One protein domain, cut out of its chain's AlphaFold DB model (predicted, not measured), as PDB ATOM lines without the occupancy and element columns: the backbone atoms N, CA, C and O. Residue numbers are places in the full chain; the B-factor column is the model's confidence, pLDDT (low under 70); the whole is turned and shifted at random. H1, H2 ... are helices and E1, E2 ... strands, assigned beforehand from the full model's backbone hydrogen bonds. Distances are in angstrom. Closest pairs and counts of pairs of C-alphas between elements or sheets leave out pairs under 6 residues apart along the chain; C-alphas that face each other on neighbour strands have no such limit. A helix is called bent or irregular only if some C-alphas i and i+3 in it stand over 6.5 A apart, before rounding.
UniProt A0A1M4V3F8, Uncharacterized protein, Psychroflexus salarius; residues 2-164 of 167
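AT A GLANCE: This is residues 2 to 164 of the 167 residues of an uncharacterized protein of Psychroflexus salarius (UniProt A0A1M4V3F8). A curled sheet of five strands, E5, E10, E9, E1 and E6, and a four-stranded sheet, E2, E3, E4 and E11, make one body, with H4 and H5 over one face of the four-stranded sheet and H3 at the edge strand E6 of the curled one. Two thin parts stick out of this body: residues 2 to 20, which hold the long helix H1, and residues 126 to 131, the tip of the long hairpin of E7 and E8. The printed part has 163 residues with five named helices and eleven named strands, in the order H1 H2 E1 E2 E3 E4 E5 H3 E6 H4 H5 E7 E8 E9 E10 E11, and its class is mixed, helices and strands. The curled sheet, in the order E5 E10 E9 E1 E6, is mixed; the other, in the order E2 E3 E4 E11, is antiparallel, as is the pair E7 and E8. The whole is only just compact, close to loose, with a radius of gyration of the C-alphas of 18.2 A and spans of 63 by 44 by 35 A.

HOW THE PARTS SIT: H1, residues 2 to 17, and H2, residues 19 to 23, meet only through their link. H3, residues 81 to 89, is close to H2 but not clearly touching, with the C-alphas of Ile 22 and Leu 87 8.0 A apart. E1, residues 26 to 30, is the parallel neighbour of E6, residues 93 to 95, with N 29 and O 94 2.8 A apart, and of E9, residues 139 to 143, with N 28 and O 140 2.8 A apart. E10, residues 151 to 156, is antiparallel to E9, with N 141 and O 155 2.9 A apart, and to the edge strand E5, residues 77 to 80, with N 152 and O 79 2.8 A apart. This sheet is strongly twisted; H3 is on it at a height of 6.6 A, over none of its strands. E2, residues 37 to 39, E3, residues 47 to 53, and E4, residues 58 to 64, form a meander, each strand the antiparallel neighbour of the one before; N 38 and O 48 are 2.9 A apart, N 49 and O 62 2.8 A. E11, residues 158 to 163, is antiparallel to E4, with N 61 and O 160 2.8 A apart. E10 runs on into E11 at 42 degrees. H4, residues 96 to 103, is over E3 at a height of 9.8 A over the sheet. H5, residues 108 to 118, on the same face, is over E4 and E11 at 10.6 A, along the strands. E7, residues 120 to 127, and E8, residues 130 to 137, form a hairpin, with N 136 and O 121 2.8 A apart; E8 runs on into E9 at 47 degrees. In H1, H2, H4 and H5 every O i to N i+4 pair is within hydrogen-bond range; in H3 3 of 5 are.

IN THESE COORDINATES: H1 begins at C-alpha 2, at (-14.665, -63.980, -42.481), and measures 23.4 A from first to last C-alpha. E3 measures 20.7 A, E4 20.4 A, E7 21.3 A and E8 22.8 A. H5 measures 15.9 A. H3 is irregular, but only just: C-alphas 82 and 85 are 6.8 A apart. E11 ends at C-alpha 163, at (-7.133, -34.787, 9.796).

THE WHOLE: The two C-alphas farthest apart are those of Lys 2 and Ile 164, at 63.1 A. Without the stretches that stand free, 138 residues span 41 by 36 by 31 A. The printed part has no cut, and the link from E4 to E5, residues 65 to 76, is long. The mean pLDDT of the printed part is 82.6, and residues 2 to 23, 40 to 45 and 68 to 75 are under 70.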
ATOM      1  N   LYS A   2     -15.477 -65.173 -42.828       53.03
ATOM      2  CA  LYS A   2     -14.665 -63.980 -42.481       53.03
ATOM      3  C   LYS A   2     -15.484 -62.805 -41.910       53.03
ATOM      4  O   LYS A   2     -15.109 -62.280 -40.873       53.03
ATOM      5  N   ASN A   3     -16.647 -62.492 -42.491       55.78
ATOM      6  CA  ASN A   3     -17.486 -61.367 -42.039       55.78
ATOM      7  C   ASN A   3     -18.108 -61.566 -40.639       55.78
ATOM      8  O   ASN A   3     -18.364 -60.590 -39.942       55.78
ATOM      9  N   TYR A   4     -18.310 -62.814 -40.200       58.16
ATOM     10  CA  TYR A   4     -18.829 -63.111 -38.856       58.16
ATOM     11  C   TYR A   4     -17.759 -62.928 -37.775       58.16
ATOM     12  O   TYR A   4     -18.060 -62.445 -36.688       58.16
ATOM     13  N   ILE A   5     -16.499 -63.248 -38.086       66.25
ATOM     14  CA  ILE A   5     -15.372 -63.040 -37.167       66.25
ATOM     15  C   ILE A   5     -15.153 -61.540 -36.947       66.25
ATOM     16  O   ILE A   5     -14.990 -61.105 -35.811       66.25
ATOM     17  N   THR A   6     -15.234 -60.731 -38.008       62.22
ATOM     18  CA  THR A   6     -15.107 -59.270 -37.905       62.22
ATOM     19  C   THR A   6     -16.223 -58.657 -37.058       62.22
ATOM     20  O   THR A   6     -15.950 -57.792 -36.229       62.22
ATOM     21  N   LEU A   7     -17.463 -59.141 -37.201       62.78
ATOM     22  CA  LEU A   7     -18.602 -58.680 -36.403       62.78
ATOM     23  C   LEU A   7     -18.454 -59.042 -34.915       62.78
ATOM     24  O   LEU A   7     -18.694 -58.200 -34.054       62.78
ATOM     25  N   ILE A   8     -18.007 -60.262 -34.598       64.38
ATOM     26  CA  ILE A   8     -17.774 -60.700 -33.211       64.38
ATOM     27  C   ILE A   8     -16.648 -59.885 -32.561       64.38
ATOM     28  O   ILE A   8     -16.789 -59.444 -31.419       64.38
ATOM     29  N   VAL A   9     -15.557 -59.629 -33.289       61.25
ATOM     30  CA  VAL A   9     -14.450 -58.787 -32.810       61.25
ATOM     31  C   VAL A   9     -14.918 -57.347 -32.582       61.25
ATOM     32  O   VAL A   9     -14.596 -56.758 -31.553       61.25
ATOM     33  N   PHE A  10     -15.741 -56.793 -33.476       57.62
ATOM     34  CA  PHE A  10     -16.302 -55.453 -33.310       57.62
ATOM     35  C   PHE A  10     -17.231 -55.358 -32.085       57.62
ATOM     36  O   PHE A  10     -17.095 -54.435 -31.284       57.62
ATOM     37  N   ILE A  11     -18.103 -56.348 -31.862       59.25
ATOM     38  CA  ILE A  11     -18.986 -56.403 -30.681       59.25
ATOM     39  C   ILE A  11     -18.175 -56.531 -29.376       59.25
ATOM     40  O   ILE A  11     -18.512 -55.894 -28.377       59.25
ATOM     41  N   MET A  12     -17.089 -57.312 -29.374       53.53
ATOM     42  CA  MET A  12     -16.178 -57.429 -28.225       53.53
ATOM     43  C   MET A  12     -15.465 -56.104 -27.914       53.53
ATOM     44  O   MET A  12     -15.381 -55.709 -26.752       53.53
ATOM     45  N   LEU A  13     -14.997 -55.384 -28.937       51.16
ATOM     46  CA  LEU A  13     -14.304 -54.103 -28.767       51.16
ATOM     47  C   LEU A  13     -15.232 -53.003 -28.235       51.16
ATOM     48  O   LEU A  13     -14.830 -52.236 -27.358       51.16
ATOM     49  N   VAL A  14     -16.490 -52.967 -28.689       51.84
ATOM     50  CA  VAL A  14     -17.490 -52.016 -28.179       51.84
ATOM     51  C   VAL A  14     -17.779 -52.275 -26.695       51.84
ATOM     52  O   VAL A  14     -17.827 -51.326 -25.916       51.84
ATOM     53  N   LYS A  15     -17.869 -53.540 -26.251       46.56
ATOM     54  CA  LYS A  15     -18.061 -53.868 -24.823       46.56
ATOM     55  C   LYS A  15     -16.891 -53.428 -23.932       46.56
ATOM     56  O   LYS A  15     -17.119 -53.031 -22.791       46.56
ATOM     57  N   CYS A  16     -15.657 -53.457 -24.436       45.41
ATOM     58  CA  CYS A  16     -14.480 -53.040 -23.666       45.41
ATOM     59  C   CYS A  16     -14.417 -51.522 -23.435       45.41
ATOM     60  O   CYS A  16     -14.016 -51.093 -22.352       45.41
ATOM     61  N   ALA A  17     -14.853 -50.703 -24.399       42.03
ATOM     62  CA  ALA A  17     -14.792 -49.243 -24.278       42.03
ATOM     63  C   ALA A  17     -15.738 -48.691 -23.191       42.03
ATOM     64  O   ALA A  17     -15.365 -47.784 -22.448       42.03
ATOM     65  N   PHE A  18     -16.921 -49.291 -23.016       41.41
ATOM     66  CA  PHE A  18     -17.853 -48.921 -21.941       41.41
ATOM     67  C   PHE A  18     -17.384 -49.372 -20.543       41.41
ATOM     68  O   PHE A  18     -17.919 -48.916 -19.533       41.41
ATOM     69  N   SER A  19     -16.367 -50.239 -20.453       47.59
ATOM     70  CA  SER A  19     -15.938 -50.836 -19.185       47.59
ATOM     71  C   SER A  19     -15.003 -49.953 -18.352       47.59
ATOM     72  O   SER A  19     -15.015 -50.091 -17.132       47.59
ATOM     73  N   GLN A  20     -14.199 -49.065 -18.953       43.41
ATOM     74  CA  GLN A  20     -13.169 -48.311 -18.209       43.41
ATOM     75  C   GLN A  20     -13.721 -47.140 -17.383       43.41
ATOM     76  O   GLN A  20     -13.191 -46.834 -16.317       43.41
ATOM     77  N   SER A  21     -14.794 -46.488 -17.841       48.19
ATOM     78  CA  SER A  21     -15.429 -45.397 -17.084       48.19
ATOM     79  C   SER A  21     -16.198 -45.925 -15.866       48.19
ATOM     80  O   SER A  21     -16.150 -45.328 -14.790       48.19
ATOM     81  N   ILE A  22     -16.850 -47.082 -16.010       56.12
ATOM     82  CA  ILE A  22     -17.639 -47.700 -14.940       56.12
ATOM     83  C   ILE A  22     -16.738 -48.397 -13.913       56.12
ATOM     84  O   ILE A  22     -17.012 -48.303 -12.720       56.12
ATOM     85  N   SER A  23     -15.643 -49.043 -14.337       63.22
ATOM     86  CA  SER A  23     -14.769 -49.796 -13.421       63.22
ATOM     87  C   SER A  23     -14.119 -48.929 -12.341       63.22
ATOM     88  O   SER A  23     -13.868 -49.422 -11.245       63.22
ATOM     89  N   ASN A  24     -13.885 -47.645 -12.626       78.94
ATOM     90  CA  ASN A  24     -13.232 -46.709 -11.703       78.94
ATOM     91  C   ASN A  24     -14.230 -45.786 -10.989       78.94
ATOM     92  O   ASN A  24     -13.829 -44.742 -10.475       78.94
ATOM     93  N   SER A  25     -15.520 -46.135 -10.991       90.38
ATOM     94  CA  SER A  25     -16.572 -45.372 -10.318       90.38
ATOM     95  C   SER A  25     -17.039 -46.083  -9.052       90.38
ATOM     96  O   SER A  25     -17.278 -47.285  -9.065       90.38
ATOM     97  N   LEU A  26     -17.184 -45.347  -7.957       94.44
ATOM     98  CA  LEU A  26     -17.755 -45.833  -6.705       94.44
ATOM     99  C   LEU A  26     -19.164 -45.267  -6.547       94.44
ATOM    100  O   LEU A  26     -19.338 -44.053  -6.532       94.44
ATOM    101  N   PHE A  27     -20.149 -46.134  -6.374       95.38
ATOM    102  CA  PHE A  27     -21.532 -45.781  -6.093       95.38
ATOM    103  C   PHE A  27     -21.855 -46.183  -4.657       95.38
ATOM    104  O   PHE A  27     -21.804 -47.355  -4.296       95.38
ATOM    105  N   LEU A  28     -22.174 -45.196  -3.827       96.38
ATOM    106  CA  LEU A  28     -22.518 -45.387  -2.427       96.38
ATOM    107  C   LEU A  28     -24.025 -45.247  -2.252       96.38
ATOM    108  O   LEU A  28     -24.598 -44.183  -2.505       96.38
ATOM    109  N   VAL A  29     -24.669 -46.325  -1.817       96.19
ATOM    110  CA  VAL A  29     -26.094 -46.325  -1.492       96.19
ATOM    111  C   VAL A  29     -26.285 -45.729  -0.106       96.19
ATOM    112  O   VAL A  29     -25.607 -46.105   0.852       96.19
ATOM    113  N   VAL A  30     -27.212 -44.776  -0.012       94.12
ATOM    114  CA  VAL A  30     -27.513 -44.063   1.229       94.12
ATOM    115  C   VAL A  30     -29.012 -44.066   1.501       94.12
ATOM    116  O   VAL A  30     -29.831 -43.759   0.627       94.12
ATOM    117  N   ASP A  31     -29.388 -44.368   2.735       91.06
ATOM    118  CA  ASP A  31     -30.743 -44.229   3.241       91.06
ATOM    119  C   ASP A  31     -30.900 -42.885   3.967       91.06
ATOM    120  O   ASP A  31     -30.340 -42.642   5.038       91.06
ATOM    121  N   LYS A  32     -31.732 -42.010   3.391       82.44
ATOM    122  CA  LYS A  32     -32.047 -40.679   3.935       82.44
ATOM    123  C   LYS A  32     -32.587 -40.709   5.366       82.44
ATOM    124  O   LYS A  32     -32.542 -39.677   6.025       82.44
ATOM    125  N   LYS A  33     -33.167 -41.827   5.812       80.62
ATOM    126  CA  LYS A  33     -33.753 -41.950   7.151       80.62
ATOM    127  C   LYS A  33     -32.715 -42.289   8.210       80.62
ATOM    128  O   LYS A  33     -32.889 -41.897   9.357       80.62
ATOM    129  N   THR A  34     -31.681 -43.046   7.848       81.06
ATOM    130  CA  THR A  34     -30.765 -43.639   8.830       81.06
ATOM    131  C   THR A  34     -29.348 -43.107   8.753       81.06
ATOM    132  O   THR A  34     -28.579 -43.328   9.689       81.06
ATOM    133  N   ASP A  35     -28.965 -42.485   7.645       83.62
ATOM    134  CA  ASP A  35     -27.585 -42.086   7.395       83.62
ATOM    135  C   ASP A  35     -27.403 -40.584   7.607       83.62
ATOM    136  O   ASP A  35     -28.338 -39.799   7.440       83.62
ATOM    137  N   SER A  36     -26.182 -40.187   7.971       76.88
ATOM    138  CA  SER A  36     -25.805 -38.819   8.346       76.88
ATOM    139  C   SER A  36     -25.754 -37.862   7.146       76.88
ATOM    140  O   SER A  36     -24.709 -37.292   6.835       76.88
ATOM    141  N   ILE A  37     -26.877 -37.707   6.439       78.88
ATOM    142  CA  ILE A  37     -27.035 -36.760   5.340       78.88
ATOM    143  C   ILE A  37     -27.606 -35.446   5.870       78.88
ATOM    144  O   ILE A  37     -28.765 -35.375   6.276       78.88
ATOM    145  N   THR A  38     -26.839 -34.369   5.732       76.56
ATOM    146  CA  THR A  38     -27.331 -33.009   5.976       76.56
ATOM    147  C   THR A  38     -27.707 -32.359   4.649       76.56
ATOM    148  O   THR A  38     -26.860 -32.246   3.761       76.56
ATOM    149  N   ARG A  39     -28.961 -31.910   4.494       72.62
ATOM    150  CA  ARG A  39     -29.386 -31.112   3.327       72.62
ATOM    151  C   ARG A  39     -28.957 -29.649   3.468       72.62
ATOM    152  O   ARG A  39     -28.992 -29.091   4.561       72.62
ATOM    153  N   GLY A  40     -28.574 -29.030   2.356       62.25
ATOM    154  CA  GLY A  40     -28.323 -27.592   2.263       62.25
ATOM    155  C   GLY A  40     -29.621 -26.777   2.287       62.25
ATOM    156  O   GLY A  40     -30.679 -27.266   1.904       62.25
ATOM    157  N   SER A  41     -29.533 -25.522   2.737       54.59
ATOM    158  CA  SER A  41     -30.681 -24.681   3.110       54.59
ATOM    159  C   SER A  41     -31.444 -24.010   1.958       54.59
ATOM    160  O   SER A  41     -32.441 -23.347   2.231       54.59
ATOM    161  N   LYS A  42     -31.015 -24.145   0.692       55.81
ATOM    162  CA  LYS A  42     -31.665 -23.450  -0.443       55.81
ATOM    163  C   LYS A  42     -31.967 -24.296  -1.683       55.81
ATOM    164  O   LYS A  42     -32.952 -24.000  -2.344       55.81
ATOM    165  N   ASP A  43     -31.232 -25.381  -1.939       58.25
ATOM    166  CA  ASP A  43     -31.456 -26.237  -3.113       58.25
ATOM    167  C   ASP A  43     -31.628 -27.699  -2.703       58.25
ATOM    168  O   ASP A  43     -30.823 -28.250  -1.950       58.25
ATOM    169  N   SER A  44     -32.675 -28.346  -3.227       56.38
ATOM    170  CA  SER A  44     -33.061 -29.733  -2.899       56.38
ATOM    171  C   SER A  44     -32.018 -30.799  -3.267       56.38
ATOM    172  O   SER A  44     -32.136 -31.952  -2.847       56.38
ATOM    173  N   THR A  45     -31.001 -30.412  -4.034       63.91
ATOM    174  CA  THR A  45     -29.883 -31.244  -4.480       63.91
ATOM    175  C   THR A  45     -28.646 -31.083  -3.605       63.91
ATOM    176  O   THR A  45     -27.797 -31.965  -3.628       63.91
ATOM    177  N   ASN A  46     -28.543 -30.037  -2.781       78.06
ATOM    178  CA  ASN A  46     -27.385 -29.833  -1.917       78.06
ATOM    179  C   ASN A  46     -27.438 -30.776  -0.727       78.06
ATOM    180  O   ASN A  46     -28.345 -30.686   0.103       78.06
ATOM    181  N   PHE A  47     -26.445 -31.649  -0.597       85.25
ATOM    182  CA  PHE A  47     -26.323 -32.481   0.590       85.25
ATOM    183  C   PHE A  47     -24.882 -32.889   0.877       85.25
ATOM    184  O   PHE A  47     -24.011 -32.878   0.004       85.25
ATOM    185  N   LYS A  48     -24.637 -33.229   2.141       88.88
ATOM    186  CA  LYS A  48     -23.335 -33.671   2.629       88.88
ATOM    187  C   LYS A  48     -23.477 -34.921   3.477       88.88
ATOM    188  O   LYS A  48     -24.428 -35.022   4.244       88.88
ATOM    189  N   TYR A  49     -22.516 -35.822   3.352       91.38
ATOM    190  CA  TYR A  49     -22.328 -36.964   4.232       91.38
ATOM    191  C   TYR A  49     -20.987 -36.822   4.944       91.38
ATOM    192  O   TYR A  49     -19.982 -36.497   4.308       91.38
ATOM    193  N   PHE A  50     -20.973 -37.087   6.247       91.44
ATOM    194  CA  PHE A  50     -19.773 -37.012   7.072       91.44
ATOM    195  C   PHE A  50     -19.522 -38.337   7.782       91.44
ATOM    196  O   PHE A  50     -20.448 -38.959   8.300       91.44
ATOM    197  N   HIS A  51     -18.253 -38.732   7.835       93.44
ATOM    198  CA  HIS A  51     -17.780 -39.866   8.620       93.44
ATOM    199  C   HIS A  51     -16.448 -39.527   9.273       93.44
ATOM    200  O   HIS A  51     -15.567 -38.949   8.632       93.44
ATOM    201  N   THR A  52     -16.286 -39.905  10.533       93.75
ATOM    202  CA  THR A  52     -15.063 -39.683  11.302       93.75
ATOM    203  C   THR A  52     -14.547 -40.996  11.865       93.75
ATOM    204  O   THR A  52     -15.302 -41.890  12.243       93.75
ATOM    205  N   ASN A  53     -13.226 -41.100  11.935       94.00
ATOM    206  CA  ASN A  53     -12.528 -42.135  12.671       94.00
ATOM    207  C   ASN A  53     -11.585 -41.461  13.663       94.00
ATOM    208  O   ASN A  53     -10.421 -41.187  13.360       94.00
ATOM    209  N   GLU A  54     -12.112 -41.194  14.852       91.56
ATOM    210  CA  GLU A  54     -11.378 -40.547  15.941       91.56
ATOM    211  C   GLU A  54     -10.153 -41.371  16.345       91.56
ATOM    212  O   GLU A  54      -9.062 -40.836  16.465       91.56
ATOM    213  N   LYS A  55     -10.269 -42.706  16.400       92.12
ATOM    214  CA  LYS A  55      -9.150 -43.593  16.769       92.12
ATOM    215  C   LYS A  55      -7.953 -43.505  15.816       92.12
ATOM    216  O   LYS A  55      -6.835 -43.843  16.201       92.12
ATOM    217  N   LYS A  56      -8.176 -43.127  14.553       92.88
ATOM    218  CA  LYS A  56      -7.135 -43.009  13.515       92.88
ATOM    219  C   LYS A  56      -6.935 -41.565  13.036       92.88
ATOM    220  O   LYS A  56      -6.205 -41.353  12.064       92.88
ATOM    221  N   ASN A  57      -7.536 -40.589  13.718       91.81
ATOM    222  CA  ASN A  57      -7.392 -39.152  13.481       91.81
ATOM    223  C   ASN A  57      -7.671 -38.706  12.036       91.81
ATOM    224  O   ASN A  57      -6.915 -37.921  11.446       91.81
ATOM    225  N   TRP A  58      -8.761 -39.185  11.435       94.69
ATOM    226  CA  TRP A  58      -9.175 -38.730  10.106       94.69
ATOM    227  C   TRP A  58     -10.690 -38.602   9.959       94.69
ATOM    228  O   TRP A  58     -11.460 -39.289  10.627       94.69
ATOM    229  N   GLY A  59     -11.107 -37.710   9.060       94.12
ATOM    230  CA  GLY A  59     -12.497 -37.504   8.667       94.12
ATOM    231  C   GLY A  59     -12.659 -37.475   7.149       94.12
ATOM    232  O   GLY A  59     -11.745 -37.090   6.417       94.12
ATOM    233  N   ILE A  60     -13.829 -37.898   6.682       94.12
ATOM    234  CA  ILE A  60     -14.270 -37.817   5.292       94.12
ATOM    235  C   ILE A  60     -15.556 -36.999   5.242       94.12
ATOM    236  O   ILE A  60     -16.499 -37.237   5.995       94.12
ATOM    237  N   SER A  61     -15.599 -36.066   4.300       92.56
ATOM    238  CA  SER A  61     -16.794 -35.338   3.902       92.56
ATOM    239  C   SER A  61     -17.036 -35.565   2.417       92.56
ATOM    240  O   SER A  61     -16.168 -35.292   1.586       92.56
ATOM    241  N   LEU A  62     -18.217 -36.078   2.087       92.69
ATOM    242  CA  LEU A  62     -18.720 -36.158   0.723       92.69
ATOM    243  C   LEU A  62     -19.759 -35.061   0.551       92.69
ATOM    244  O   LEU A  62     -20.716 -34.997   1.318       92.69
ATOM    245  N   SER A  63     -19.598 -34.200  -0.449       89.81
ATOM    246  CA  SER A  63     -20.528 -33.093  -0.689       89.81
ATOM    247  C   SER A  63     -20.971 -33.005  -2.142       89.81
ATOM    248  O   SER A  63     -20.147 -33.025  -3.052       89.81
ATOM    249  N   HIS A  64     -22.280 -32.897  -2.341       87.19
ATOM    250  CA  HIS A  64     -22.873 -32.511  -3.611       87.19
ATOM    251  C   HIS A  64     -23.388 -31.085  -3.452       87.19
ATOM    252  O   HIS A  64     -24.176 -30.801  -2.545       87.19
ATOM    253  N   ILE A  65     -22.880 -30.183  -4.289       79.25
ATOM    254  CA  ILE A  65     -23.217 -28.762  -4.256       79.25
ATOM    255  C   ILE A  65     -23.615 -28.344  -5.669       79.25
ATOM    256  O   ILE A  65     -22.773 -28.267  -6.561       79.25
ATOM    257  N   TYR A  66     -24.896 -28.051  -5.825       73.31
ATOM    258  CA  TYR A  66     -25.458 -27.228  -6.872       73.31
ATOM    259  C   TYR A  66     -25.017 -25.777  -6.670       73.31
ATOM    260  O   TYR A  66     -25.170 -25.200  -5.587       73.31
ATOM    261  N   VAL A  67     -24.462 -25.188  -7.721       70.25
ATOM    262  CA  VAL A  67     -24.020 -23.797  -7.760       70.25
ATOM    263  C   VAL A  67     -24.776 -23.103  -8.883       70.25
ATOM    264  O   VAL A  67     -24.467 -23.299 -10.057       70.25
ATOM    265  N   SER A  68     -25.769 -22.284  -8.537       63.16
ATOM    266  CA  SER A  68     -26.568 -21.539  -9.520       63.16
ATOM    267  C   SER A  68     -25.679 -20.775 -10.513       63.16
ATOM    268  O   SER A  68     -24.807 -20.010 -10.107       63.16
ATOM    269  N   GLY A  69     -25.912 -20.978 -11.813       61.38
ATOM    270  CA  GLY A  69     -25.170 -20.319 -12.896       61.38
ATOM    271  C   GLY A  69     -23.800 -20.925 -13.231       61.38
ATOM    272  O   GLY A  69     -23.133 -20.419 -14.127       61.38
ATOM    273  N   ALA A  70     -23.372 -21.993 -12.551       64.25
ATOM    274  CA  ALA A  70     -22.195 -22.763 -12.945       64.25
ATOM    275  C   ALA A  70     -22.577 -23.923 -13.882       64.25
ATOM    276  O   ALA A  70     -23.561 -24.617 -13.653       64.25
ATOM    277  N   ASP A  71     -21.759 -24.215 -14.892       54.69
ATOM    278  CA  ASP A  71     -21.952 -25.425 -15.715       54.69
ATOM    279  C   ASP A  71     -21.478 -26.701 -14.993       54.69
ATOM    280  O   ASP A  71     -21.772 -27.823 -15.399       54.69
ATOM    281  N   GLN A  72     -20.719 -26.554 -13.906       56.44
ATOM    282  CA  GLN A  72     -20.103 -27.663 -13.181       56.44
ATOM    283  C   GLN A  72     -20.968 -28.075 -11.980       56.44
ATOM    284  O   GLN A  72     -21.455 -27.224 -11.246       56.44
ATOM    285  N   ASN A  73     -21.118 -29.389 -11.763       57.34
ATOM    286  CA  ASN A  73     -21.799 -30.021 -10.614       57.34
ATOM    287  C   ASN A  73     -23.318 -29.808 -10.503       57.34
ATOM    288  O   ASN A  73     -23.925 -30.247  -9.531       57.34
ATOM    289  N   ASN A  74     -23.947 -29.219 -11.518       63.22
ATOM    290  CA  ASN A  74     -25.391 -28.967 -11.532       63.22
ATOM    291  C   ASN A  74     -26.229 -30.086 -12.163       63.22
ATOM    292  O   ASN A  74     -27.459 -30.023 -12.153       63.22
ATOM    293  N   PHE A  75     -25.578 -31.113 -12.705       67.69
ATOM    294  CA  PHE A  75     -26.235 -32.231 -13.372       67.69
ATOM    295  C   PHE A  75     -26.201 -33.479 -12.490       67.69
ATOM    296  O   PHE A  75     -25.197 -33.780 -11.845       67.69
ATOM    297  N   ARG A  76     -27.306 -34.230 -12.489       78.69
ATOM    298  CA  ARG A  76     -27.364 -35.585 -11.928       78.69
ATOM    299  C   ARG A  76     -27.135 -36.589 -13.045       78.69
ATOM    300  O   ARG A  76     -27.754 -36.480 -14.104       78.69
ATOM    301  N   TYR A  77     -26.276 -37.565 -12.802       86.31
ATOM    302  CA  TYR A  77     -26.092 -38.670 -13.728       86.31
ATOM    303  C   TYR A  77     -27.294 -39.613 -13.604       86.31
ATOM    304  O   TYR A  77     -27.698 -39.958 -12.498       86.31
ATOM    305  N   LEU A  78     -27.919 -39.974 -14.722       91.19
ATOM    306  CA  LEU A  78     -29.067 -40.879 -14.744       91.19
ATOM    307  C   LEU A  78     -28.598 -42.246 -15.225       91.19
ATOM    308  O   LEU A  78     -28.344 -42.435 -16.413       91.19
ATOM    309  N   LEU A  79     -28.473 -43.184 -14.291       92.56
ATOM    310  CA  LEU A  79     -28.033 -44.541 -14.576       92.56
ATOM    311  C   LEU A  79     -29.250 -45.419 -14.916       92.56
ATOM    312  O   LEU A  79     -30.170 -45.500 -14.100       92.56
ATOM    313  N   PRO A  80     -29.287 -46.099 -16.074       93.75
ATOM    314  CA  PRO A  80     -30.306 -47.108 -16.349       93.75
ATOM    315  C   PRO A  80     -30.330 -48.177 -15.252       93.75
ATOM    316  O   PRO A  80     -29.283 -48.706 -14.877       93.75
ATOM    317  N   ASN A  81     -31.518 -48.511 -14.747       93.88
ATOM    318  CA  ASN A  81     -31.672 -49.466 -13.648       93.88
ATOM    319  C   ASN A  81     -31.023 -50.828 -13.923       93.88
ATOM    320  O   ASN A  81     -30.434 -51.430 -13.033       93.88
ATOM    321  N   GLU A  82     -31.067 -51.264 -15.180       92.25
ATOM    322  CA  GLU A  82     -30.467 -52.511 -15.664       92.25
ATOM    323  C   GLU A  82     -28.955 -52.606 -15.392       92.25
ATOM    324  O   GLU A  82     -28.395 -53.699 -15.386       92.25
ATOM    325  N   MET A  83     -28.280 -51.479 -15.142       91.38
ATOM    326  CA  MET A  83     -26.857 -51.449 -14.810       91.38
ATOM    327  C   MET A  83     -26.570 -51.684 -13.321       91.38
ATOM    328  O   MET A  83     -25.426 -51.978 -12.983       91.38
ATOM    329  N   ILE A  84     -27.566 -51.582 -12.432       93.31
ATOM    330  CA  ILE A  84     -27.386 -51.771 -10.983       93.31
ATOM    331  C   ILE A  84     -26.806 -53.159 -10.655       93.31
ATOM    332  O   ILE A  84     -25.755 -53.195 -10.010       93.31
ATOM    333  N   PRO A  85     -27.353 -54.287 -11.165       92.44
ATOM    334  CA  PRO A  85     -26.784 -55.612 -10.892       92.44
ATOM    335  C   PRO A  85     -25.340 -55.770 -11.390       92.44
ATOM    336  O   PRO A  85     -24.532 -56.470 -10.786       92.44
ATOM    337  N   GLU A  86     -24.985 -55.106 -12.492       91.12
ATOM    338  CA  GLU A  86     -23.624 -55.141 -13.033       91.12
ATOM    339  C   GLU A  86     -22.639 -54.354 -12.152       91.12
ATOM    340  O   GLU A  86     -21.493 -54.777 -11.989       91.12
ATOM    341  N   LEU A  87     -23.074 -53.236 -11.556       91.81
ATOM    342  CA  LEU A  87     -22.275 -52.485 -10.582       91.81
ATOM    343  C   LEU A  87     -22.059 -53.279  -9.291       91.81
ATOM    344  O   LEU A  87     -20.941 -53.297  -8.775       91.81
ATOM    345  N   GLU A  88     -23.094 -53.960  -8.795       92.19
ATOM    346  CA  GLU A  88     -22.996 -54.859  -7.637       92.19
ATOM    347  C   GLU A  88     -22.011 -55.997  -7.912       92.19
ATOM    348  O   GLU A  88     -21.069 -56.208  -7.150       92.19
ATOM    349  N   ARG A  89     -22.162 -56.677  -9.057       90.94
ATOM    350  CA  ARG A  89     -21.290 -57.786  -9.473       90.94
ATOM    351  C   ARG A  89     -19.817 -57.383  -9.554       90.94
ATOM    352  O   ARG A  89     -18.943 -58.208  -9.297       90.94
ATOM    353  N   LYS A  90     -19.532 -56.138  -9.940       88.38
ATOM    354  CA  LYS A  90     -18.167 -55.600 -10.035       88.38
ATOM    355  C   LYS A  90     -17.638 -55.015  -8.719       88.38
ATOM    356  O   LYS A  90     -16.461 -54.665  -8.659       88.38
ATOM    357  N   GLY A  91     -18.464 -54.925  -7.676       89.75
ATOM    358  CA  GLY A  91     -18.092 -54.298  -6.405       89.75
ATOM    359  C   GLY A  91     -17.973 -52.774  -6.491       89.75
ATOM    360  O   GLY A  91     -17.244 -52.165  -5.715       89.75
ATOM    361  N   ASN A  92     -18.650 -52.153  -7.460       92.19
ATOM    362  CA  ASN A  92     -18.695 -50.703  -7.635       92.19
ATOM    363  C   ASN A  92     -19.884 -50.066  -6.898       92.19
ATOM    364  O   ASN A  92     -19.890 -48.848  -6.747       92.19
ATOM    365  N   LEU A  93     -20.874 -50.853  -6.460       94.81
ATOM    366  CA  LEU A  93     -22.018 -50.409  -5.657       94.81
ATOM    367  C   LEU A  93     -21.911 -50.978  -4.236       94.81
ATOM    368  O   LEU A  93     -21.909 -52.194  -4.067       94.81
ATOM    369  N   GLU A  94     -21.841 -50.113  -3.225       95.56
ATOM    370  CA  GLU A  94     -21.779 -50.512  -1.810       95.56
ATOM    371  C   GLU A  94     -22.701 -49.632  -0.950       95.56
ATOM    372  O   GLU A  94     -22.870 -48.441  -1.212       95.56
ATOM    373  N   ASP A  95     -23.266 -50.186   0.124       95.88
ATOM    374  CA  ASP A  95     -23.921 -49.375   1.154       95.88
ATOM    375  C   ASP A  95     -22.881 -48.502   1.880       95.88
ATOM    376  O   ASP A  95     -21.813 -48.974   2.288       95.88
ATOM    377  N   ILE A  96     -23.201 -47.222   2.103       95.31
ATOM    378  CA  ILE A  96     -22.226 -46.251   2.617       95.31
ATOM    379  C   ILE A  96     -21.701 -46.600   4.014       95.31
ATOM    380  O   ILE A  96     -20.522 -46.406   4.302       95.31
ATOM    381  N   LYS A  97     -22.553 -47.137   4.893       93.19
ATOM    382  CA  LYS A  97     -22.187 -47.458   6.281       93.19
ATOM    383  C   LYS A  97     -21.184 -48.615   6.369       93.19
ATOM    384  O   LYS A  97     -20.128 -48.417   6.980       93.19
ATOM    385  N   PRO A  98     -21.448 -49.797   5.772       94.69
ATOM    386  CA  PRO A  98     -20.456 -50.866   5.683       94.69
ATOM    387  C   PRO A  98     -19.149 -50.405   5.034       94.69
ATOM    388  O   PRO A  98     -18.073 -50.678   5.567       94.69
ATOM    389  N   PHE A  99     -19.236 -49.633   3.949       95.19
ATOM    390  CA  PHE A  99     -18.066 -49.115   3.249       95.19
ATOM    391  C   PHE A  99     -17.195 -48.216   4.144       95.19
ATOM    392  O   PHE A  99     -15.991 -48.437   4.279       95.19
ATOM    393  N   MET A 100     -17.792 -47.240   4.832       94.88
ATOM    394  CA  MET A 100     -17.057 -46.361   5.752       94.88
ATOM    395  C   MET A 100     -16.498 -47.132   6.955       94.88
ATOM    396  O   MET A 100     -15.395 -46.848   7.421       94.88
ATOM    397  N   THR A 101     -17.210 -48.166   7.414       94.19
ATOM    398  CA  THR A 101     -16.734 -49.064   8.476       94.19
ATOM    399  C   THR A 101     -15.499 -49.850   8.037       94.19
ATOM    400  O   THR A 101     -14.539 -49.944   8.798       94.19
ATOM    401  N   LYS A 102     -15.462 -50.352   6.798       94.75
ATOM    402  CA  LYS A 102     -14.279 -51.011   6.216       94.75
ATOM    403  C   LYS A 102     -13.063 -50.083   6.210       94.75
ATOM    404  O   LYS A 102     -11.960 -50.519   6.547       94.75
ATOM    405  N   LEU A 103     -13.265 -48.801   5.896       95.12
ATOM    406  CA  LEU A 103     -12.199 -47.797   5.913       95.12
ATOM    407  C   LEU A 103     -11.683 -47.480   7.323       95.12
ATOM    408  O   LEU A 103     -10.565 -46.988   7.443       95.12
ATOM    409  N   ASN A 104     -12.411 -47.797   8.403       95.62
ATOM    410  CA  ASN A 104     -11.948 -47.514   9.770       95.62
ATOM    411  C   ASN A 104     -10.657 -48.249  10.162       95.62
ATOM    412  O   ASN A 104      -9.966 -47.836  11.097       95.62
ATOM    413  N   ASN A 105     -10.305 -49.307   9.436       95.44
ATOM    414  CA  ASN A 105      -9.045 -50.016   9.628       95.44
ATOM    415  C   ASN A 105      -7.841 -49.240   9.073       95.44
ATOM    416  O   ASN A 105      -6.706 -49.536   9.442       95.44
ATOM    417  N   TYR A 106      -8.078 -48.247   8.216       95.38
ATOM    418  CA  TYR A 106      -7.039 -47.479   7.545       95.38
ATOM    419  C   TYR A 106      -6.613 -46.266   8.374       95.38
ATOM    420  O   TYR A 106      -7.413 -45.615   9.054       95.38
ATOM    421  N   ASN A 107      -5.332 -45.926   8.290       94.50
ATOM    422  CA  ASN A 107      -4.817 -44.633   8.716       94.50
ATOM    423  C   ASN A 107      -5.100 -43.547   7.657       94.50
ATOM    424  O   ASN A 107      -5.484 -43.827   6.523       94.50
ATOM    425  N   ASN A 108      -4.870 -42.282   8.017       91.62
ATOM    426  CA  ASN A 108      -5.134 -41.133   7.145       91.62
ATOM    427  C   ASN A 108      -4.467 -41.265   5.749       91.62
ATOM    428  O   ASN A 108      -5.098 -41.020   4.718       91.62
ATOM    429  N   LYS A 109      -3.210 -41.722   5.686       93.38
ATOM    430  CA  LYS A 109      -2.487 -41.895   4.416       93.38
ATOM    431  C   LYS A 109      -3.095 -43.011   3.567       93.38
ATOM    432  O   LYS A 109      -3.247 -42.831   2.362       93.38
ATOM    433  N   GLU A 110      -3.448 -44.133   4.181       95.25
ATOM    434  CA  GLU A 110      -4.078 -45.274   3.507       95.25
ATOM    435  C   GLU A 110      -5.433 -44.893   2.904       95.25
ATOM    436  O   GLU A 110      -5.671 -45.182   1.735       95.25
ATOM    437  N   VAL A 111      -6.267 -44.149   3.638       93.62
ATOM    438  CA  VAL A 111      -7.540 -43.612   3.123       93.62
ATOM    439  C   VAL A 111      -7.307 -42.712   1.905       93.62
ATOM    440  O   VAL A 111      -7.947 -42.881   0.866       93.62
ATOM    441  N   SER A 112      -6.339 -41.795   1.991       91.00
ATOM    442  CA  SER A 112      -6.016 -40.886   0.883       91.00
ATOM    443  C   SER A 112      -5.542 -41.643  -0.356       91.00
ATOM    444  O   SER A 112      -5.972 -41.357  -1.481       91.00
ATOM    445  N   GLN A 113      -4.676 -42.640  -0.162       92.31
ATOM    446  CA  GLN A 113      -4.174 -43.484  -1.239       92.31
ATOM    447  C   GLN A 113      -5.275 -44.343  -1.850       92.31
ATOM    448  O   GLN A 113      -5.313 -44.461  -3.072       92.31
ATOM    449  N   PHE A 114      -6.171 -44.888  -1.032       92.25
ATOM    450  CA  PHE A 114      -7.302 -45.687  -1.481       92.25
ATOM    451  C   PHE A 114      -8.159 -44.904  -2.485       92.25
ATOM    452  O   PHE A 114      -8.274 -45.305  -3.644       92.25
ATOM    453  N   PHE A 115      -8.653 -43.718  -2.117       91.25
ATOM    454  CA  PHE A 115      -9.458 -42.921  -3.048       91.25
ATOM    455  C   PHE A 115      -8.665 -42.432  -4.261       91.25
ATOM    456  O   PHE A 115      -9.173 -42.411  -5.381       91.25
ATOM    457  N   SER A 116      -7.405 -42.043  -4.057       87.50
ATOM    458  CA  SER A 116      -6.564 -41.520  -5.135       87.50
ATOM    459  C   SER A 116      -6.228 -42.571  -6.190       87.50
ATOM    460  O   SER A 116      -6.183 -42.242  -7.369       87.50
ATOM    461  N   LYS A 117      -5.980 -43.820  -5.792       86.94
ATOM    462  CA  LYS A 117      -5.585 -44.881  -6.724       86.94
ATOM    463  C   LYS A 117      -6.767 -45.482  -7.474       86.94
ATOM    464  O   LYS A 117      -6.604 -45.846  -8.631       86.94
ATOM    465  N   HIS A 118      -7.924 -45.592  -6.825       83.88
ATOM    466  CA  HIS A 118      -9.039 -46.371  -7.366       83.88
ATOM    467  C   HIS A 118     -10.130 -45.524  -8.014       83.88
ATOM    468  O   HIS A 118     -10.776 -45.986  -8.949       83.88
ATOM    469  N   TYR A 119     -10.312 -44.284  -7.553       89.31
ATOM    470  CA  TYR A 119     -11.483 -43.492  -7.934       89.31
ATOM    471  C   TYR A 119     -11.141 -42.096  -8.433       89.31
ATOM    472  O   TYR A 119     -12.057 -41.319  -8.674       89.31
ATOM    473  N   SER A 120      -9.861 -41.737  -8.579       88.00
ATOM    474  CA  SER A 120      -9.500 -40.398  -9.049       88.00
ATOM    475  C   SER A 120      -9.311 -40.318 -10.558       88.00
ATOM    476  O   SER A 120      -8.828 -41.249 -11.198       88.00
ATOM    477  N   TYR A 121      -9.670 -39.166 -11.111       86.25
ATOM    478  CA  TYR A 121      -9.361 -38.783 -12.479       86.25
ATOM    479  C   TYR A 121      -8.921 -37.323 -12.512       86.25
ATOM    480  O   TYR A 121      -9.158 -36.553 -11.578       86.25
ATOM    481  N   TYR A 122      -8.251 -36.943 -13.592       86.00
ATOM    482  CA  TYR A 122      -7.719 -35.602 -13.775       86.00
ATOM    483  C   TYR A 122      -8.333 -35.023 -15.035       86.00
ATOM    484  O   TYR A 122      -8.377 -35.695 -16.063       86.00
ATOM    485  N   TYR A 123      -8.800 -33.783 -14.957       83.56
ATOM    486  CA  TYR A 123      -9.196 -33.042 -16.142       83.56
ATOM    487  C   TYR A 123      -8.362 -31.779 -16.258       83.56
ATOM    488  O   TYR A 123      -7.947 -31.165 -15.268       83.56
ATOM    489  N   GLU A 124      -8.105 -31.414 -17.502       88.31
ATOM    490  CA  GLU A 124      -7.396 -30.200 -17.848       88.31
ATOM    491  C   GLU A 124      -8.411 -29.140 -18.259       88.31
ATOM    492  O   GLU A 124      -9.396 -29.426 -18.937       88.31
ATOM    493  N   TYR A 125      -8.181 -27.906 -17.831       83.44
ATOM    494  CA  TYR A 125      -9.018 -26.774 -18.197       83.44
ATOM    495  C   TYR A 125      -8.175 -25.508 -18.326       83.44
ATOM    496  O   TYR A 125      -7.099 -25.377 -17.736       83.44
ATOM    497  N   LEU A 126      -8.669 -24.562 -19.119       88.94
ATOM    498  CA  LEU A 126      -8.063 -23.246 -19.266       88.94
ATOM    499  C   LEU A 126      -8.715 -22.281 -18.279       88.94
ATOM    500  O   LEU A 126      -9.929 -22.103 -18.270       88.94
ATOM    501  N   HIS A 127      -7.899 -21.626 -17.458       84.44
ATOM    502  CA  HIS A 127      -8.352 -20.557 -16.577       84.44
ATOM    503  C   HIS A 127      -7.470 -19.331 -16.765       84.44
ATOM    504  O   HIS A 127      -6.276 -19.379 -16.460       84.44
ATOM    505  N   LYS A 128      -8.061 -18.231 -17.249       89.19
ATOM    506  CA  LYS A 128      -7.343 -16.982 -17.571       89.19
ATOM    507  C   LYS A 128      -6.121 -17.248 -18.465       89.19
ATOM    508  O   LYS A 128      -5.002 -16.867 -18.131       89.19
ATOM    509  N   SER A 129      -6.338 -18.000 -19.546       89.50
ATOM    510  CA  SER A 129      -5.314 -18.396 -20.529       89.50
ATOM    511  C   SER A 129      -4.160 -19.251 -19.984       89.50
ATOM    512  O   SER A 129      -3.186 -19.488 -20.691       89.50
ATOM    513  N   ARG A 130      -4.258 -19.757 -18.748       88.19
ATOM    514  CA  ARG A 130      -3.301 -20.714 -18.178       88.19
ATOM    515  C   ARG A 130      -3.921 -22.101 -18.117       88.19
ATOM    516  O   ARG A 130      -5.034 -22.259 -17.608       88.19
ATOM    517  N   LYS A 131      -3.182 -23.100 -18.601       91.44
ATOM    518  CA  LYS A 131      -3.545 -24.511 -18.460       91.44
ATOM    519  C   LYS A 131      -3.464 -24.902 -16.987       91.44
ATOM    520  O   LYS A 131      -2.452 -24.655 -16.330       91.44
ATOM    521  N   LYS A 132      -4.540 -25.478 -16.465       89.38
ATOM    522  CA  LYS A 132      -4.624 -26.011 -15.107       89.38
ATOM    523  C   LYS A 132      -5.117 -27.448 -15.160       89.38
ATOM    524  O   LYS A 132      -5.922 -27.803 -16.016       89.38
ATOM    525  N   THR A 133      -4.670 -28.242 -14.198       87.38
ATOM    526  CA  THR A 133      -5.155 -29.603 -13.975       87.38
ATOM    527  C   THR A 133      -5.885 -29.633 -12.644       87.38
ATOM    528  O   THR A 133      -5.417 -29.047 -11.666       87.38
ATOM    529  N   TYR A 134      -7.034 -30.296 -12.596       84.12
ATOM    530  CA  TYR A 134      -7.770 -30.513 -11.358       84.12
ATOM    531  C   TYR A 134      -8.096 -31.992 -11.198       84.12
ATOM    532  O   TYR A 134      -8.470 -32.673 -12.154       84.12
ATOM    533  N   LYS A 135      -7.927 -32.481  -9.972       85.69
ATOM    534  CA  LYS A 135      -8.212 -33.860  -9.593       85.69
ATOM    535  C   LYS A 135      -9.645 -33.964  -9.091       85.69
ATOM    536  O   LYS A 135     -10.025 -33.248  -8.170       85.69
ATOM    537  N   ARG A 136     -10.408 -34.890  -9.657       85.06
ATOM    538  CA  ARG A 136     -11.762 -35.253  -9.224       85.06
ATOM    539  C   ARG A 136     -11.804 -36.712  -8.805       85.06
ATOM    540  O   ARG A 136     -10.839 -37.452  -9.002       85.06
ATOM    541  N   TYR A 137     -12.932 -37.099  -8.228       88.50
ATOM    542  CA  TYR A 137     -13.205 -38.470  -7.849       88.50
ATOM    543  C   TYR A 137     -14.520 -38.920  -8.484       88.50
ATOM    544  O   TYR A 137     -15.518 -38.218  -8.375       88.50
ATOM    545  N   ASN A 138     -14.524 -40.092  -9.113       90.94
ATOM    546  CA  ASN A 138     -15.727 -40.752  -9.618       90.94
ATOM    547  C   ASN A 138     -16.472 -41.413  -8.450       90.94
ATOM    548  O   ASN A 138     -16.570 -42.635  -8.371       90.94
ATOM    549  N   ILE A 139     -16.926 -40.613  -7.488       93.56
ATOM    550  CA  ILE A 139     -17.702 -41.081  -6.337       93.56
ATOM    551  C   ILE A 139     -19.108 -40.527  -6.489       93.56
ATOM    552  O   ILE A 139     -19.290 -39.320  -6.628       93.56
ATOM    553  N   PHE A 140     -20.100 -41.402  -6.432       93.50
ATOM    554  CA  PHE A 140     -21.502 -41.068  -6.588       93.50
ATOM    555  C   PHE A 140     -22.286 -41.532  -5.370       93.50
ATOM    556  O   PHE A 140     -22.004 -42.590  -4.815       93.50
ATOM    557  N   ILE A 141     -23.300 -40.767  -4.980       93.50
ATOM    558  CA  ILE A 141     -24.325 -41.231  -4.045       93.50
ATOM    559  C   ILE A 141     -25.599 -41.574  -4.808       93.50
ATOM    560  O   ILE A 141     -26.018 -40.835  -5.700       93.50
ATOM    561  N   ILE A 142     -26.219 -42.684  -4.416       94.25
ATOM    562  CA  ILE A 142     -27.558 -43.099  -4.831       94.25
ATOM    563  C   ILE A 142     -28.426 -43.164  -3.579       94.25
ATOM    564  O   ILE A 142     -28.038 -43.753  -2.570       94.25
ATOM    565  N   PHE A 143     -29.624 -42.586  -3.627       92.88
ATOM    566  CA  PHE A 143     -30.569 -42.782  -2.535       92.88
ATOM    567  C   PHE A 143     -31.241 -44.142  -2.656       92.88
ATOM    568  O   PHE A 143     -31.773 -44.480  -3.709       92.88
ATOM    569  N   LYS A 144     -31.304 -44.886  -1.551       94.44
ATOM    570  CA  LYS A 144     -31.932 -46.212  -1.502       94.44
ATOM    571  C   LYS A 144     -33.372 -46.213  -2.034       94.44
ATOM    572  O   LYS A 144     -33.775 -47.142  -2.722       94.44
ATOM    573  N   SER A 145     -34.124 -45.136  -1.787       93.31
ATOM    574  CA  SER A 145     -35.490 -44.939  -2.303       93.31
ATOM    575  C   SER A 145     -35.586 -44.878  -3.830       93.31
ATOM    576  O   SER A 145     -36.675 -45.016  -4.381       93.31
ATOM    577  N   ASP A 146     -34.473 -44.611  -4.509       93.56
ATOM    578  CA  ASP A 146     -34.418 -44.374  -5.946       93.56
ATOM    579  C   ASP A 146     -33.906 -45.589  -6.734       93.56
ATOM    580  O   ASP A 146     -33.974 -45.574  -7.961       93.56
ATOM    581  N   LEU A 147     -33.456 -46.651  -6.054       93.25
ATOM    582  CA  LEU A 147     -32.891 -47.853  -6.678       93.25
ATOM    583  C   LEU A 147     -33.869 -48.617  -7.572       93.25
ATOM    584  O   LEU A 147     -33.418 -49.354  -8.432       93.25
ATOM    585  N   ASN A 148     -35.180 -48.435  -7.409       92.44
ATOM    586  CA  ASN A 148     -36.193 -49.113  -8.228       92.44
ATOM    587  C   ASN A 148     -36.701 -48.250  -9.396       92.44
ATOM    588  O   ASN A 148     -37.656 -48.620 -10.077       92.44
ATOM    589  N   LYS A 149     -36.123 -47.063  -9.614       94.81
ATOM    590  CA  LYS A 149     -36.508 -46.184 -10.726       94.81
ATOM    591  C   LYS A 149     -35.875 -46.670 -12.020       94.81
ATOM    592  O   LYS A 149     -34.709 -47.039 -12.013       94.81
ATOM    593  N   THR A 150     -36.594 -46.544 -13.140       95.25
ATOM    594  CA  THR A 150     -36.092 -46.852 -14.496       95.25
ATOM    595  C   THR A 150     -34.744 -46.188 -14.782       95.25
ATOM    596  O   THR A 150     -33.838 -46.818 -15.320       95.25
ATOM    597  N   PHE A 151     -34.604 -44.929 -14.361       94.44
ATOM    598  CA  PHE A 151     -33.339 -44.208 -14.338       94.44
ATOM    599  C   PHE A 151     -33.029 -43.793 -12.903       94.44
ATOM    600  O   PHE A 151     -33.720 -42.950 -12.322       94.44
ATOM    601  N   VAL A 152     -31.991 -44.400 -12.342       94.56
ATOM    602  CA  VAL A 152     -31.514 -44.172 -10.983       94.56
ATOM    603  C   VAL A 152     -30.683 -42.882 -10.963       94.56
ATOM    604  O   VAL A 152     -29.679 -42.789 -11.673       94.56
ATOM    605  N   PRO A 153     -31.080 -41.856 -10.190       92.19
ATOM    606  CA  PRO A 153     -30.291 -40.647 -10.022       92.19
ATOM    607  C   PRO A 153     -29.018 -40.916  -9.215       92.19
ATOM    608  O   PRO A 153     -29.079 -41.354  -8.066       92.19
ATOM    609  N   CYS A 154     -27.882 -40.570  -9.804       91.81
ATOM    610  CA  CYS A 154     -26.556 -40.637  -9.212       91.81
ATOM    611  C   CYS A 154     -26.007 -39.216  -9.055       91.81
ATOM    612  O   CYS A 154     -25.928 -38.441 -10.016       91.81
ATOM    613  N   TYR A 155     -25.614 -38.873  -7.836       89.69
ATOM    614  CA  TYR A 155     -25.112 -37.550  -7.483       89.69
ATOM    615  C   TYR A 155     -23.601 -37.614  -7.335       89.69
ATOM    616  O   TYR A 155     -23.113 -38.286  -6.432       89.69
ATOM    617  N   GLU A 156     -22.860 -36.946  -8.218       89.75
ATOM    618  CA  GLU A 156     -21.399 -36.904  -8.117       89.75
ATOM    619  C   GLU A 156     -20.973 -36.132  -6.862       89.75
ATOM    620  O   GLU A 156     -21.498 -35.053  -6.568       89.75
ATOM    621  N   MET A 157     -20.022 -36.688  -6.120       89.69
ATOM    622  CA  MET A 157     -19.606 -36.201  -4.816       89.69
ATOM    623  C   MET A 157     -18.207 -35.598  -4.875       89.69
ATOM    624  O   MET A 157     -17.245 -36.222  -5.319       89.69
ATOM    625  N   SER A 158     -18.063 -34.405  -4.308       89.25
ATOM    626  CA  SER A 158     -16.758 -33.864  -3.937       89.25
ATOM    627  C   SER A 158     -16.284 -34.523  -2.644       89.25
ATOM    628  O   SER A 158     -16.983 -34.460  -1.631       89.25
ATOM    629  N   LEU A 159     -15.094 -35.123  -2.676       91.88
ATOM    630  CA  LEU A 159     -14.445 -35.743  -1.523       91.88
ATOM    631  C   LEU A 159     -13.484 -34.757  -0.853       91.88
ATOM    632  O   LEU A 159     -12.527 -34.294  -1.474       91.88
ATOM    633  N   ILE A 160     -13.701 -34.498   0.433       91.56
ATOM    634  CA  ILE A 160     -12.771 -33.776   1.300       91.56
ATOM    635  C   ILE A 160     -12.333 -34.728   2.407       91.56
ATOM    636  O   ILE A 160     -13.155 -35.215   3.181       91.56
ATOM    637  N   GLN A 161     -11.029 -34.968   2.492       91.38
ATOM    638  CA  GLN A 161     -10.420 -35.701   3.590       91.38
ATOM    639  C   GLN A 161      -9.753 -34.715   4.546       91.38
ATOM    640  O   GLN A 161      -8.977 -33.860   4.120       91.38
ATOM    641  N   THR A 162     -10.021 -34.857   5.839       91.06
ATOM    642  CA  THR A 162      -9.446 -34.020   6.891       91.06
ATOM    643  C   THR A 162      -8.686 -34.867   7.902       91.06
ATOM    644  O   THR A 162      -8.947 -36.058   8.089       91.06
ATOM    645  N   ARG A 163      -7.704 -34.253   8.561       90.06
ATOM    646  CA  ARG A 163      -7.133 -34.787   9.796       90.06
ATOM    647  C   ARG A 163      -7.960 -34.234  10.946       90.06
ATOM    648  O   ARG A 163      -8.233 -33.037  10.964       90.06
ATOM    649  N   ILE A 164      -8.353 -35.095  11.876       83.31
ATOM    650  CA  ILE A 164      -8.951 -34.641  13.130       83.31
ATOM    651  C   ILE A 164      -7.768 -34.189  13.980       83.31
ATOM    652  O   ILE A 164      -6.974 -35.009  14.438       83.31
TER     653      ILE A 164